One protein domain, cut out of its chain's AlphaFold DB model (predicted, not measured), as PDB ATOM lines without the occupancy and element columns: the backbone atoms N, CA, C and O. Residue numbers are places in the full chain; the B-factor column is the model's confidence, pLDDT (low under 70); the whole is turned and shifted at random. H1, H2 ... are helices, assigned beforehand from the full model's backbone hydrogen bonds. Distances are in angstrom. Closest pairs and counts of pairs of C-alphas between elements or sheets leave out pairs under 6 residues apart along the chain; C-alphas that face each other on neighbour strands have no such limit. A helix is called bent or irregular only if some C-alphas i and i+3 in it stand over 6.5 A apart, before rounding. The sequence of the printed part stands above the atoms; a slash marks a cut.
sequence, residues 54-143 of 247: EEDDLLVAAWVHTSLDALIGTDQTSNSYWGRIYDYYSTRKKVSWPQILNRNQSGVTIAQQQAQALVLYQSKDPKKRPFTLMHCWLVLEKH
ATOM      1  N   GLU A  54     195.768 166.329 150.213       79.44
ATOM      2  CA  GLU A  54     196.133 165.213 151.086       79.44
ATOM      3  C   GLU A  54     194.981 164.212 151.281       79.44
ATOM      4  O   GLU A  54     195.224 163.029 151.514       79.44
ATOM      5  N   GLU A  55     193.722 164.661 151.203       83.69
ATOM      6  CA  GLU A  55     192.553 163.774 151.212       83.69
ATOM      7  C   GLU A  55     192.392 163.042 149.873       83.69
ATOM      8  O   GLU A  55     192.044 161.859 149.884       83.69
ATOM      9  N   ASP A  56     192.681 163.708 148.751       87.44
ATOM     10  CA  ASP A  56     192.676 163.110 147.412       87.44
ATOM     11  C   ASP A  56     193.815 162.082 147.259       87.44
ATOM     12  O   ASP A  56     193.558 160.938 146.879       87.44
ATOM     13  N   ASP A  57     195.046 162.420 147.662       85.25
ATOM     14  CA  ASP A  57     196.197 161.500 147.693       85.25
ATOM     15  C   ASP A  57     195.907 160.256 148.549       85.25
ATOM     16  O   ASP A  57     196.229 159.124 148.175       85.25
ATOM     17  N   LEU A  58     195.256 160.442 149.705       87.75
ATOM     18  CA  LEU A  58     194.870 159.342 150.586       87.75
ATOM     19  C   LEU A  58     193.795 158.446 149.956       87.75
ATOM     20  O   LEU A  58     193.825 157.228 150.148       87.75
ATOM     21  N   LEU A  59     192.851 159.032 149.217       89.12
ATOM     22  CA  LEU A  59     191.805 158.302 148.504       89.12
ATOM     23  C   LEU A  59     192.391 157.497 147.333       89.12
ATOM     24  O   LEU A  59     192.043 156.326 147.172       89.12
ATOM     25  N   VAL A  60     193.336 158.071 146.580       89.31
ATOM     26  CA  VAL A  60     194.095 157.356 145.540       89.31
ATOM     27  C   VAL A  60     194.902 156.212 146.158       89.31
ATOM     28  O   VAL A  60     194.824 155.085 145.675       89.31
ATOM     29  N   ALA A  61     195.603 156.441 147.273       85.56
ATOM     30  CA  ALA A  61     196.339 155.386 147.972       85.56
ATOM     31  C   ALA A  61     195.425 154.260 148.497       85.56
ATOM     32  O   ALA A  61     195.819 153.094 148.473       85.56
ATOM     33  N   ALA A  62     194.208 154.584 148.951       88.75
ATOM     34  CA  ALA A  62     193.198 153.602 149.352       88.75
ATOM     35  C   ALA A  62     192.702 152.765 148.163       88.75
ATOM     36  O   ALA A  62     192.581 151.541 148.257       88.75
ATOM     37  N   TRP A  63     192.459 153.422 147.029       89.88
ATOM     38  CA  TRP A  63     192.041 152.776 145.791       89.88
ATOM     39  C   TRP A  63     193.131 151.857 145.221       89.88
ATOM     40  O   TRP A  63     192.835 150.713 144.897       89.88
ATOM     41  N   VAL A  64     194.394 152.298 145.178       89.69
ATOM     42  CA  VAL A  64     195.538 151.470 144.744       89.69
ATOM     43  C   VAL A  64     195.730 150.263 145.667       89.69
ATOM     44  O   VAL A  64     195.882 149.142 145.191       89.69
ATOM     45  N   HIS A  65     195.675 150.461 146.987       84.88
ATOM     46  CA  HIS A  65     195.840 149.365 147.944       84.88
ATOM     47  C   HIS A  65     194.750 148.290 147.813       84.88
ATOM     48  O   HIS A  65     195.041 147.111 147.967       84.88
ATOM     49  N   THR A  66     193.512 148.678 147.497       84.19
ATOM     50  CA  THR A  66     192.377 147.745 147.368       84.19
ATOM     51  C   THR A  66     192.195 147.159 145.969       84.19
ATOM     52  O   THR A  66     191.585 146.100 145.846       84.19
ATOM     53  N   SER A  67     192.701 147.812 144.917       81.81
ATOM     54  CA  SER A  67     192.656 147.298 143.540       81.81
ATOM     55  C   SER A  67     193.829 146.374 143.194       81.81
ATOM     56  O   SER A  67     193.694 145.557 142.285       81.81
ATOM     57  N   LEU A  68     194.947 146.469 143.924       78.44
ATOM     58  CA  LEU A  68     196.137 145.626 143.738       78.44
ATOM     59  C   LEU A  68     196.281 144.495 144.777       78.44
ATOM     60  O   LEU A  68     197.268 143.760 144.736       78.44
ATOM     61  N   ASP A  69     195.332 144.331 145.703       73.81
ATOM     62  CA  ASP A  69     195.389 143.254 146.701       73.81
ATOM     63  C   ASP A  69     195.000 141.894 146.093       73.81
ATOM     64  O   ASP A  69     193.825 141.540 145.968       73.81
ATOM     65  N   ALA A  70     196.018 141.102 145.753       67.12
ATOM     66  CA  ALA A  70     195.870 139.760 145.198       67.12
ATOM     67  C   ALA A  70     195.214 138.741 146.156       67.12
ATOM     68  O   ALA A  70     194.780 137.682 145.697       67.12
ATOM     69  N   LEU A  71     195.124 139.024 147.463       63.25
ATOM     70  CA  LEU A  71     194.433 138.155 148.425       63.25
ATOM     71  C   LEU A  71     192.909 138.279 148.312       63.25
ATOM     72  O   LEU A  71     192.182 137.341 148.649       63.25
ATOM     73  N   ILE A  72     192.414 139.420 147.830       65.06
ATOM     74  CA  ILE A  72     190.986 139.701 147.725       65.06
ATOM     75  C   ILE A  72     190.561 139.522 146.269       65.06
ATOM     76  O   ILE A  72     190.440 140.481 145.506       65.06
ATOM     77  N   GLY A  73     190.331 138.259 145.899       59.94
ATOM     78  CA  GLY A  73     189.977 137.854 144.538       59.94
ATOM     79  C   GLY A  73     188.889 138.722 143.893       59.94
ATOM     80  O   GLY A  73     188.007 139.249 144.567       59.94
ATOM     81  N   THR A  74     188.952 138.836 142.565       59.62
ATOM     82  CA  THR A  74     188.264 139.832 141.719       59.62
ATOM     83  C   THR A  74     186.727 139.841 141.791       59.62
ATOM     84  O   THR A  74     186.088 140.704 141.197       59.62
ATOM     85  N   ASP A  75     186.124 138.902 142.516       65.81
ATOM     86  CA  ASP A  75     184.681 138.667 142.618       65.81
ATOM     87  C   ASP A  75     184.096 139.352 143.877       65.81
ATOM     88  O   ASP A  75     183.520 138.727 144.772       65.81
ATOM     89  N   GLN A  76     184.329 140.665 143.998       70.38
ATOM     90  CA  GLN A  76     183.870 141.483 145.128       70.38
ATOM     91  C   GLN A  76     182.562 142.215 144.803       70.38
ATOM     92  O   GLN A  76     182.418 142.844 143.756       70.38
ATOM     93  N   THR A  77     181.626 142.243 145.756       84.19
ATOM     94  CA  THR A  77     180.461 143.131 145.654       84.19
ATOM     95  C   THR A  77     180.885 144.593 145.819       84.19
ATOM     96  O   THR A  77     181.735 144.908 146.655       84.19
ATOM     97  N   SER A  78     180.250 145.505 145.071       82.44
ATOM     98  CA  SER A  78     180.551 146.949 145.096       82.44
ATOM     99  C   SER A  78     180.623 147.519 146.523       82.44
ATOM    100  O   SER A  78     181.599 148.171 146.884       82.44
ATOM    101  N   ASN A  79     179.659 147.182 147.391       86.00
ATOM    102  CA  ASN A  79     179.657 147.628 148.791       86.00
ATOM    103  C   ASN A  79     180.861 147.113 149.600       86.00
ATOM    104  O   ASN A  79     181.346 147.821 150.477       86.00
ATOM    105  N   SER A  80     181.353 145.902 149.321       85.44
ATOM    106  CA  SER A  80     182.533 145.344 149.991       85.44
ATOM    107  C   SER A  80     183.819 146.029 149.516       85.44
ATOM    108  O   SER A  80     184.682 146.341 150.335       85.44
ATOM    109  N   TYR A  81     183.915 146.334 148.219       86.06
ATOM    110  CA  TYR A  81     185.025 147.088 147.634       86.06
ATOM    111  C   TYR A  81     185.105 148.522 148.188       86.06
ATOM    112  O   TYR A  81     186.121 148.918 148.761       86.06
ATOM    113  N   TRP A  82     184.001 149.278 148.124       90.00
ATOM    114  CA  TRP A  82     183.933 150.633 148.686       90.00
ATOM    115  C   TRP A  82     184.087 150.656 150.210       90.00
ATOM    116  O   TRP A  82     184.682 151.594 150.735       90.00
ATOM    117  N   GLY A  83     183.619 149.618 150.913       91.00
ATOM    118  CA  GLY A  83     183.855 149.433 152.346       91.00
ATOM    119  C   GLY A  83     185.347 149.381 152.678       91.00
ATOM    120  O   GLY A  83     185.813 150.173 153.488       91.00
ATOM    121  N   ARG A  84     186.129 148.554 151.971       88.75
ATOM    122  CA  ARG A  84     187.590 148.472 152.169       88.75
ATOM    123  C   ARG A  84     188.310 149.787 151.868       88.75
ATOM    124  O   ARG A  84     189.191 150.185 152.630       88.75
ATOM    125  N   ILE A  85     187.923 150.483 150.793       90.19
ATOM    126  CA  ILE A  85     188.457 151.821 150.471       90.19
ATOM    127  C   ILE A  85     188.158 152.793 151.617       90.19
ATOM    128  O   ILE A  85     189.051 153.513 152.063       90.19
ATOM    129  N   TYR A  86     186.922 152.791 152.122       91.50
ATOM    130  CA  TYR A  86     186.496 153.643 153.228       91.50
ATOM    131  C   TYR A  86     187.211 153.311 154.545       91.50
ATOM    132  O   TYR A  86     187.616 154.224 155.265       91.50
ATOM    133  N   ASP A  87     187.414 152.034 154.862       90.31
ATOM    134  CA  ASP A  87     188.099 151.594 156.079       90.31
ATOM    135  C   ASP A  87     189.579 151.991 156.053       90.31
ATOM    136  O   ASP A  87     190.084 152.568 157.019       90.31
ATOM    137  N   TYR A  88     190.265 151.789 154.923       88.44
ATOM    138  CA  TYR A  88     191.651 152.228 154.748       88.44
ATOM    139  C   TYR A  88     191.773 153.757 154.784       88.44
ATOM    140  O   TYR A  88     192.612 154.293 155.515       88.44
ATOM    141  N   TYR A  89     190.906 154.467 154.052       89.38
ATOM    142  CA  TYR A  89     190.849 155.930 154.045       89.38
ATOM    143  C   TYR A  89     190.583 156.480 155.447       89.38
ATOM    144  O   TYR A  89     191.329 157.325 155.926       89.38
ATOM    145  N   SER A  90     189.559 155.992 156.149       87.56
ATOM    146  CA  SER A  90     189.183 156.496 157.474       87.56
ATOM    147  C   SER A  90     190.223 156.156 158.544       87.56
ATOM    148  O   SER A  90     190.505 157.000 159.398       87.56
ATOM    149  N   THR A  91     190.856 154.981 158.473       85.94
ATOM    150  CA  THR A  91     191.949 154.586 159.375       85.94
ATOM    151  C   THR A  91     193.181 155.453 159.146       85.94
ATOM    152  O   THR A  91     193.659 156.096 160.083       85.94
ATOM    153  N   ARG A  92     193.661 155.575 157.899       80.12
ATOM    154  CA  ARG A  92     194.802 156.454 157.601       80.12
ATOM    155  C   ARG A  92     194.483 157.925 157.833       80.12
ATOM    156  O   ARG A  92     195.366 158.642 158.278       80.12
ATOM    157  N   LYS A  93     193.248 158.385 157.626       81.88
ATOM    158  CA  LYS A  93     192.834 159.763 157.930       81.88
ATOM    159  C   LYS A  93     192.866 160.035 159.431       81.88
ATOM    160  O   LYS A  93     193.342 161.091 159.826       81.88
ATOM    161  N   LYS A  94     192.436 159.085 160.271       76.06
ATOM    162  CA  LYS A  94     192.539 159.182 161.741       76.06
ATOM    163  C   LYS A  94     193.983 159.200 162.248       76.06
ATOM    164  O   LYS A  94     194.241 159.880 163.230       76.06
ATOM    165  N   VAL A  95     194.903 158.481 161.602       71.62
ATOM    166  CA  VAL A  95     196.338 158.491 161.957       71.62
ATOM    167  C   VAL A  95     197.035 159.743 161.415       71.62
ATOM    168  O   VAL A  95     197.792 160.399 162.124       71.62
ATOM    169  N   SER A  96     196.732 160.114 160.171       63.06
ATOM    170  CA  SER A  96     197.361 161.231 159.468       63.06
ATOM    171  C   SER A  96     196.884 162.590 159.978       63.06
ATOM    172  O   SER A  96     197.711 163.477 160.126       63.06
ATOM    173  N   TRP A  97     195.602 162.794 160.324       57.62
ATOM    174  CA  TRP A  97     195.135 164.121 160.766       57.62
ATOM    175  C   TRP A  97     195.857 164.658 162.012       57.62
ATOM    176  O   TRP A  97     196.339 165.787 161.951       57.62
ATOM    177  N   PRO A  98     196.005 163.898 163.116       62.72
ATOM    178  CA  PRO A  98     196.818 164.322 164.256       62.72
ATOM    179  C   PRO A  98     198.265 164.628 163.854       62.72
ATOM    180  O   PRO A  98     198.853 165.593 164.329       62.72
ATOM    181  N   GLN A  99     198.823 163.843 162.930       57.09
ATOM    182  CA  GLN A  99     200.198 163.988 162.464       57.09
ATOM    183  C   GLN A  99     200.384 165.178 161.502       57.09
ATOM    184  O   GLN A  99     201.447 165.781 161.511       57.09
ATOM    185  N   ILE A 100     199.360 165.562 160.728       52.38
ATOM    186  CA  ILE A 100     199.317 166.762 159.874       52.38
ATOM    187  C   ILE A 100     199.094 168.015 160.728       52.38
ATOM    188  O   ILE A 100     199.808 168.996 160.554       52.38
ATOM    189  N   LEU A 101     198.159 167.982 161.686       53.31
ATOM    190  CA  LEU A 101     197.916 169.092 162.618       53.31
ATOM    191  C   LEU A 101     199.146 169.386 163.490       53.31
ATOM    192  O   LEU A 101     199.420 170.543 163.786       53.31
ATOM    193  N   ASN A 102     199.916 168.355 163.851       55.16
ATOM    194  CA  ASN A 102     201.178 168.492 164.580       55.16
ATOM    195  C   ASN A 102     202.397 168.764 163.663       55.16
ATOM    196  O   ASN A 102     203.495 169.044 164.144       55.16
ATOM    197  N   ARG A 103     202.233 168.697 162.334       51.00
ATOM    198  CA  ARG A 103     203.276 168.990 161.338       51.00
ATOM    199  C   ARG A 103     203.159 170.443 160.893       51.00
ATOM    200  O   ARG A 103     202.719 170.748 159.784       51.00
ATOM    201  N   ASN A 104     203.604 171.335 161.776       57.00
ATOM    202  CA  ASN A 104     203.840 172.734 161.432       57.00
ATOM    203  C   ASN A 104     204.661 172.838 160.133       57.00
ATOM    204  O   ASN A 104     205.574 172.045 159.889       57.00
ATOM    205  N   GLN A 105     204.276 173.788 159.281       57.78
ATOM    206  CA  GLN A 105     204.714 173.871 157.885       57.78
ATOM    207  C   GLN A 105     206.246 173.928 157.764       57.78
ATOM    208  O   GLN A 105     206.935 174.526 158.587       57.78
ATOM    209  N   SER A 106     206.776 173.278 156.727       49.72
ATOM    210  CA  SER A 106     208.194 172.940 156.567       49.72
ATOM    211  C   SER A 106     209.180 174.089 156.830       49.72
ATOM    212  O   SER A 106     209.291 175.014 156.029       49.72
ATOM    213  N   GLY A 107     209.984 173.950 157.889       57.03
ATOM    214  CA  GLY A 107     211.349 174.492 157.995       57.03
ATOM    215  C   GLY A 107     211.530 175.999 158.221       57.03
ATOM    216  O   GLY A 107     212.631 176.410 158.579       57.03
ATOM    217  N   VAL A 108     210.498 176.828 158.053       55.56
ATOM    218  CA  VAL A 108     210.619 178.286 158.230       55.56
ATOM    219  C   VAL A 108     210.515 178.637 159.714       55.56
ATOM    220  O   VAL A 108     209.433 178.550 160.299       55.56
ATOM    221  N   THR A 109     211.628 179.056 160.325       70.88
ATOM    222  CA  THR A 109     211.641 179.464 161.742       70.88
ATOM    223  C   THR A 109     210.694 180.644 161.986       70.88
ATOM    224  O   THR A 109     210.494 181.481 161.107       70.88
ATOM    225  N   ILE A 110     210.137 180.757 163.197       65.81
ATOM    226  CA  ILE A 110     209.212 181.851 163.556       65.81
ATOM    227  C   ILE A 110     209.864 183.226 163.295       65.81
ATOM    228  O   ILE A 110     209.232 184.114 162.726       65.81
ATOM    229  N   ALA A 111     211.162 183.370 163.585       70.75
ATOM    230  CA  ALA A 111     211.943 184.569 163.268       70.75
ATOM    231  C   ALA A 111     211.999 184.878 161.756       70.75
ATOM    232  O   ALA A 111     211.897 186.034 161.346       70.75
ATOM    233  N   GLN A 112     212.113 183.856 160.906       76.06
ATOM    234  CA  GLN A 112     212.102 184.009 159.449       76.06
ATOM    235  C   GLN A 112     210.703 184.380 158.920       76.06
ATOM    236  O   GLN A 112     210.601 185.191 157.997       76.06
ATOM    237  N   GLN A 113     209.626 183.865 159.527       72.81
ATOM    238  CA  GLN A 113     208.250 184.280 159.210       72.81
ATOM    239  C   GLN A 113     208.004 185.748 159.603       72.81
ATOM    240  O   GLN A 113     207.465 186.523 158.810       72.81
ATOM    241  N   GLN A 114     208.474 186.162 160.784       71.81
ATOM    242  CA  GLN A 114     208.425 187.554 161.250       71.81
ATOM    243  C   GLN A 114     209.206 188.498 160.328       71.81
ATOM    244  O   GLN A 114     208.699 189.562 159.973       71.81
ATOM    245  N   ALA A 115     210.408 188.107 159.890       76.44
ATOM    246  CA  ALA A 115     211.213 188.896 158.960       76.44
ATOM    247  C   ALA A 115     210.482 189.123 157.622       76.44
ATOM    248  O   ALA A 115     210.405 190.255 157.142       76.44
ATOM    249  N   GLN A 116     209.872 188.076 157.054       76.94
ATOM    250  CA  GLN A 116     209.063 188.192 155.834       76.94
ATOM    251  C   GLN A 116     207.832 189.090 156.041       76.94
ATOM    252  O   GLN A 116     207.543 189.944 155.201       76.94
ATOM    253  N   ALA A 117     207.132 188.956 157.172       75.12
ATOM    254  CA  ALA A 117     205.985 189.799 157.507       75.12
ATOM    255  C   ALA A 117     206.367 191.286 157.649       75.12
ATOM    256  O   ALA A 117     205.651 192.153 157.145       75.12
ATOM    257  N   LEU A 118     207.516 191.591 158.266       78.25
ATOM    258  CA  LEU A 118     208.045 192.953 158.386       78.25
ATOM    259  C   LEU A 118     208.398 193.567 157.022       78.25
ATOM    260  O   LEU A 118     208.015 194.707 156.754       78.25
ATOM    261  N   VAL A 119     209.056 192.815 156.134       81.06
ATOM    262  CA  VAL A 119     209.367 193.261 154.759       81.06
ATOM    263  C   VAL A 119     208.082 193.528 153.956       81.06
ATOM    264  O   VAL A 119     207.961 194.544 153.264       81.06
ATOM    265  N   LEU A 120     207.074 192.662 154.087       79.00
ATOM    266  CA  LEU A 120     205.767 192.840 153.442       79.00
ATOM    267  C   LEU A 120     204.958 194.015 154.012       79.00
ATOM    268  O   LEU A 120     204.147 194.594 153.291       79.00
ATOM    269  N   TYR A 121     205.164 194.379 155.279       80.25
ATOM    270  CA  TYR A 121     204.559 195.566 155.884       80.25
ATOM    271  C   TYR A 121     205.225 196.849 155.365       80.25
ATOM    272  O   TYR A 121     204.543 197.736 154.853       80.25
ATOM    273  N   GLN A 122     206.560 196.913 155.398       80.75
ATOM    274  CA  GLN A 122     207.329 198.077 154.938       80.75
ATOM    275  C   GLN A 122     207.163 198.368 153.440       80.75
ATOM    276  O   GLN A 122     207.191 199.527 153.042       80.75
ATOM    277  N   SER A 123     206.969 197.341 152.606       78.38
ATOM    278  CA  SER A 123     206.706 197.526 151.167       78.38
ATOM    279  C   SER A 123     205.287 198.022 150.851       78.38
ATOM    280  O   SER A 123     205.047 198.486 149.738       78.38
ATOM    281  N   LYS A 124     204.351 197.940 151.809       74.50
ATOM    282  CA  LYS A 124     202.946 198.350 151.642       74.50
ATOM    283  C   LYS A 124     202.586 199.652 152.354       74.50
ATOM    284  O   LYS A 124     201.587 200.263 151.982       74.50
ATOM    285  N   ASP A 125     203.364 200.087 153.343       77.50
ATOM    286  CA  ASP A 125     203.221 201.426 153.922       77.50
ATOM    287  C   ASP A 125     203.968 202.465 153.059       77.50
ATOM    288  O   ASP A 125     205.203 202.464 153.046       77.50
ATOM    289  N   PRO A 126     203.273 203.411 152.390       75.25
ATOM    290  CA  PRO A 126     203.927 204.468 151.615       75.25
ATOM    291  C   PRO A 126     204.823 205.384 152.466       75.25
ATOM    292  O   PRO A 126     205.652 206.105 151.915       75.25
ATOM    293  N   LYS A 127     204.682 205.369 153.800       80.44
ATOM    294  CA  LYS A 127     205.495 206.150 154.747       80.44
ATOM    295  C   LYS A 127     206.607 205.330 155.417       80.44
ATOM    296  O   LYS A 127     207.308 205.884 156.261       80.44
ATOM    297  N   LYS A 128     206.777 204.048 155.051       77.25
ATOM    298  CA  LYS A 128     207.812 203.115 155.552       77.25
ATOM    299  C   LYS A 128     207.990 203.124 157.080       77.25
ATOM    300  O   LYS A 128     209.114 203.053 157.579       77.25
ATOM    301  N   ARG A 129     206.905 203.243 157.849       77.81
ATOM    302  CA  ARG A 129     206.994 203.311 159.313       77.81
ATOM    303  C   ARG A 129     207.407 201.946 159.880       77.81
ATOM    304  O   ARG A 129     206.948 200.914 159.386       77.81
ATOM    305  N   PRO A 130     208.258 201.897 160.920       77.06
ATOM    306  CA  PRO A 130     208.589 200.640 161.576       77.06
ATOM    307  C   PRO A 130     207.361 200.090 162.312       77.06
ATOM    308  O   PRO A 130     206.623 200.834 162.960       77.06
ATOM    309  N   PHE A 131     207.148 198.775 162.245       77.12
ATOM    310  CA  PHE A 131     206.073 198.116 162.985       77.12
ATOM    311  C   PHE A 131     206.446 197.996 164.471       77.12
ATOM    312  O   PHE A 131     207.123 197.058 164.889       77.12
ATOM    313  N   THR A 132     206.007 198.961 165.278       82.56
ATOM    314  CA  THR A 132     206.339 199.051 166.711       82.56
ATOM    315  C   THR A 132     205.609 198.027 167.588       82.56
ATOM    316  O   THR A 132     206.054 197.739 168.695       82.56
ATOM    317  N   LEU A 133     204.516 197.429 167.102       82.19
ATOM    318  CA  LEU A 133     203.645 196.531 167.876       82.19
ATOM    319  C   LEU A 133     204.074 195.049 167.846       82.19
ATOM    320  O   LEU A 133     203.287 194.169 168.198       82.19
ATOM    321  N   MET A 134     205.322 194.750 167.464       78.50
ATOM    322  CA  MET A 134     205.840 193.372 167.418       78.50
ATOM    323  C   MET A 134     205.807 192.683 168.793       78.50
ATOM    324  O   MET A 134     205.476 191.503 168.885       78.50
ATOM    325  N   HIS A 135     206.060 193.427 169.875       74.19
ATOM    326  CA  HIS A 135     205.935 192.908 171.241       74.19
ATOM    327  C   HIS A 135     204.513 192.405 171.545       74.19
ATOM    328  O   HIS A 135     204.347 191.318 172.094       74.19
ATOM    329  N   CYS A 136     203.482 193.147 171.129       78.06
ATOM    330  CA  CYS A 136     202.091 192.734 171.306       78.06
ATOM    331  C   CYS A 136     201.794 191.443 170.532       78.06
ATOM    332  O   CYS A 136     201.166 190.540 171.074       78.06
ATOM    333  N   TRP A 137     202.281 191.328 169.292       75.00
ATOM    334  CA  TRP A 137     202.091 190.131 168.467       75.00
ATOM    335  C   TRP A 137     202.669 188.867 169.130       75.00
ATOM    336  O   TRP A 137     201.969 187.863 169.209       75.00
ATOM    337  N   LEU A 138     203.875 188.941 169.709       77.50
ATOM    338  CA  LEU A 138     204.525 187.819 170.415       77.50
ATOM    339  C   LEU A 138     203.749 187.322 171.648       77.50
ATOM    340  O   LEU A 138     203.778 186.133 171.967       77.50
ATOM    341  N   VAL A 139     203.072 188.227 172.362       77.12
ATOM    342  CA  VAL A 139     202.207 187.880 173.506       77.12
ATOM    343  C   VAL A 139     200.894 187.259 173.022       77.12
ATOM    344  O   VAL A 139     200.373 186.328 173.631       77.12
ATOM    345  N   LEU A 140     200.363 187.770 171.912       76.00
ATOM    346  CA  LEU A 140     199.058 187.401 171.377       76.00
ATOM    347  C   LEU A 140     199.066 186.101 170.555       76.00
ATOM    348  O   LEU A 140     198.056 185.401 170.536       76.00
ATOM    349  N   GLU A 141     200.187 185.747 169.918       66.94
ATOM    350  CA  GLU A 141     200.379 184.473 169.205       66.94
ATOM    351  C   GLU A 141     200.174 183.268 170.137       66.94
ATOM    352  O   GLU A 141     199.524 182.295 169.767       66.94
ATOM    353  N   LYS A 142     200.648 183.372 171.384       68.62
ATOM    354  CA  LYS A 142     200.527 182.326 172.414       68.62
ATOM    355  C   LYS A 142     199.157 182.284 173.096       68.62
ATOM    356  O   LYS A 142     198.957 181.500 174.023       68.62
ATOM    357  N   HIS A 143     198.221 183.149 172.703       68.88
ATOM    358  CA  HIS A 143     196.919 183.227 173.350       68.88
ATOM    359  C   HIS A 143     195.958 182.201 172.716       68.88
ATOM    360  O   HIS A 143     195.660 182.310 171.522       68.88
TER     361      HIS A 143
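Overview. This is residues 54 to 143 of the 247 residues of a protein of Triticum urartu (UniProt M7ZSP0). What shape does the model take? It is a long, thin rod with two parts: a helical hairpin of H1 and H2 makes one end, and a loose, folded-back stretch with H3 and H4 makes the other. Residues 101 to 113, which stand free, join the two parts, and the chain folds back near Lys 127 between H3 and H4. What is it built of? The printed part has 90 residues with four named helices, in the order H1, H2, H3, H4, and no named strand; the class is all helix. How spread out is it? It is extended, with a radius of gyration of the C-alphas of 23.5 A and spans of 71 by 27 by 21 A.

Along the chain. Where does the first helix lie? H1 is residues 54 to 67 and measures 19.7 A from first to last C-alpha; C-alpha 54 is at (196.133, 165.213, 151.086). Which helix is longest? It is H2, residues 78 to 101, 33.1 A long, ending with C-alpha 101 at (197.916, 169.092, 162.618). What follows? H3 is residues 110 to 122, 18.5 A long. H4 is residues 134 to 141, 10.6 A long, and its C-alpha 141 is at (200.379, 184.473, 169.205).

Arrangement. How do H1 and H2 stand to each other? They touch, and their closest C-alphas, those of Ala 62 and Ile 85, are 5.2 A apart. They run opposite ways at a steep tilt of 38 degrees and form a helical hairpin. Is H2 straight? H2 has a kink of 32 degrees near residue 95. It is neither bent nor irregular, but only just: C-alphas 95 and 98 are 6.3 A apart. Do H3 and H4 touch anything? H3 touches no helix and H4 touches no helix; H3 and H4 are apart, and so are H2 and H3. What do the backbones show? In H1, H3 and H4 every O i to N i+4 pair is within hydrogen-bond range, and in H2 18 of 20 are.

Size, cuts and confidence. How large is it? The two C-alphas farthest apart, those of Asp 75 and Lys 127, are 71.7 A apart. Is the printed part unbroken, and which links are long? It has no cut. The link from H3 to H4, 11 residues, is long; those from H1 to H2 and from H2 to H3 are short. Where is confidence low? The mean pLDDT of the printed part is 75.8, and residues 70 to 75, 96 to 108, 110 and 141 to 143 are under 70.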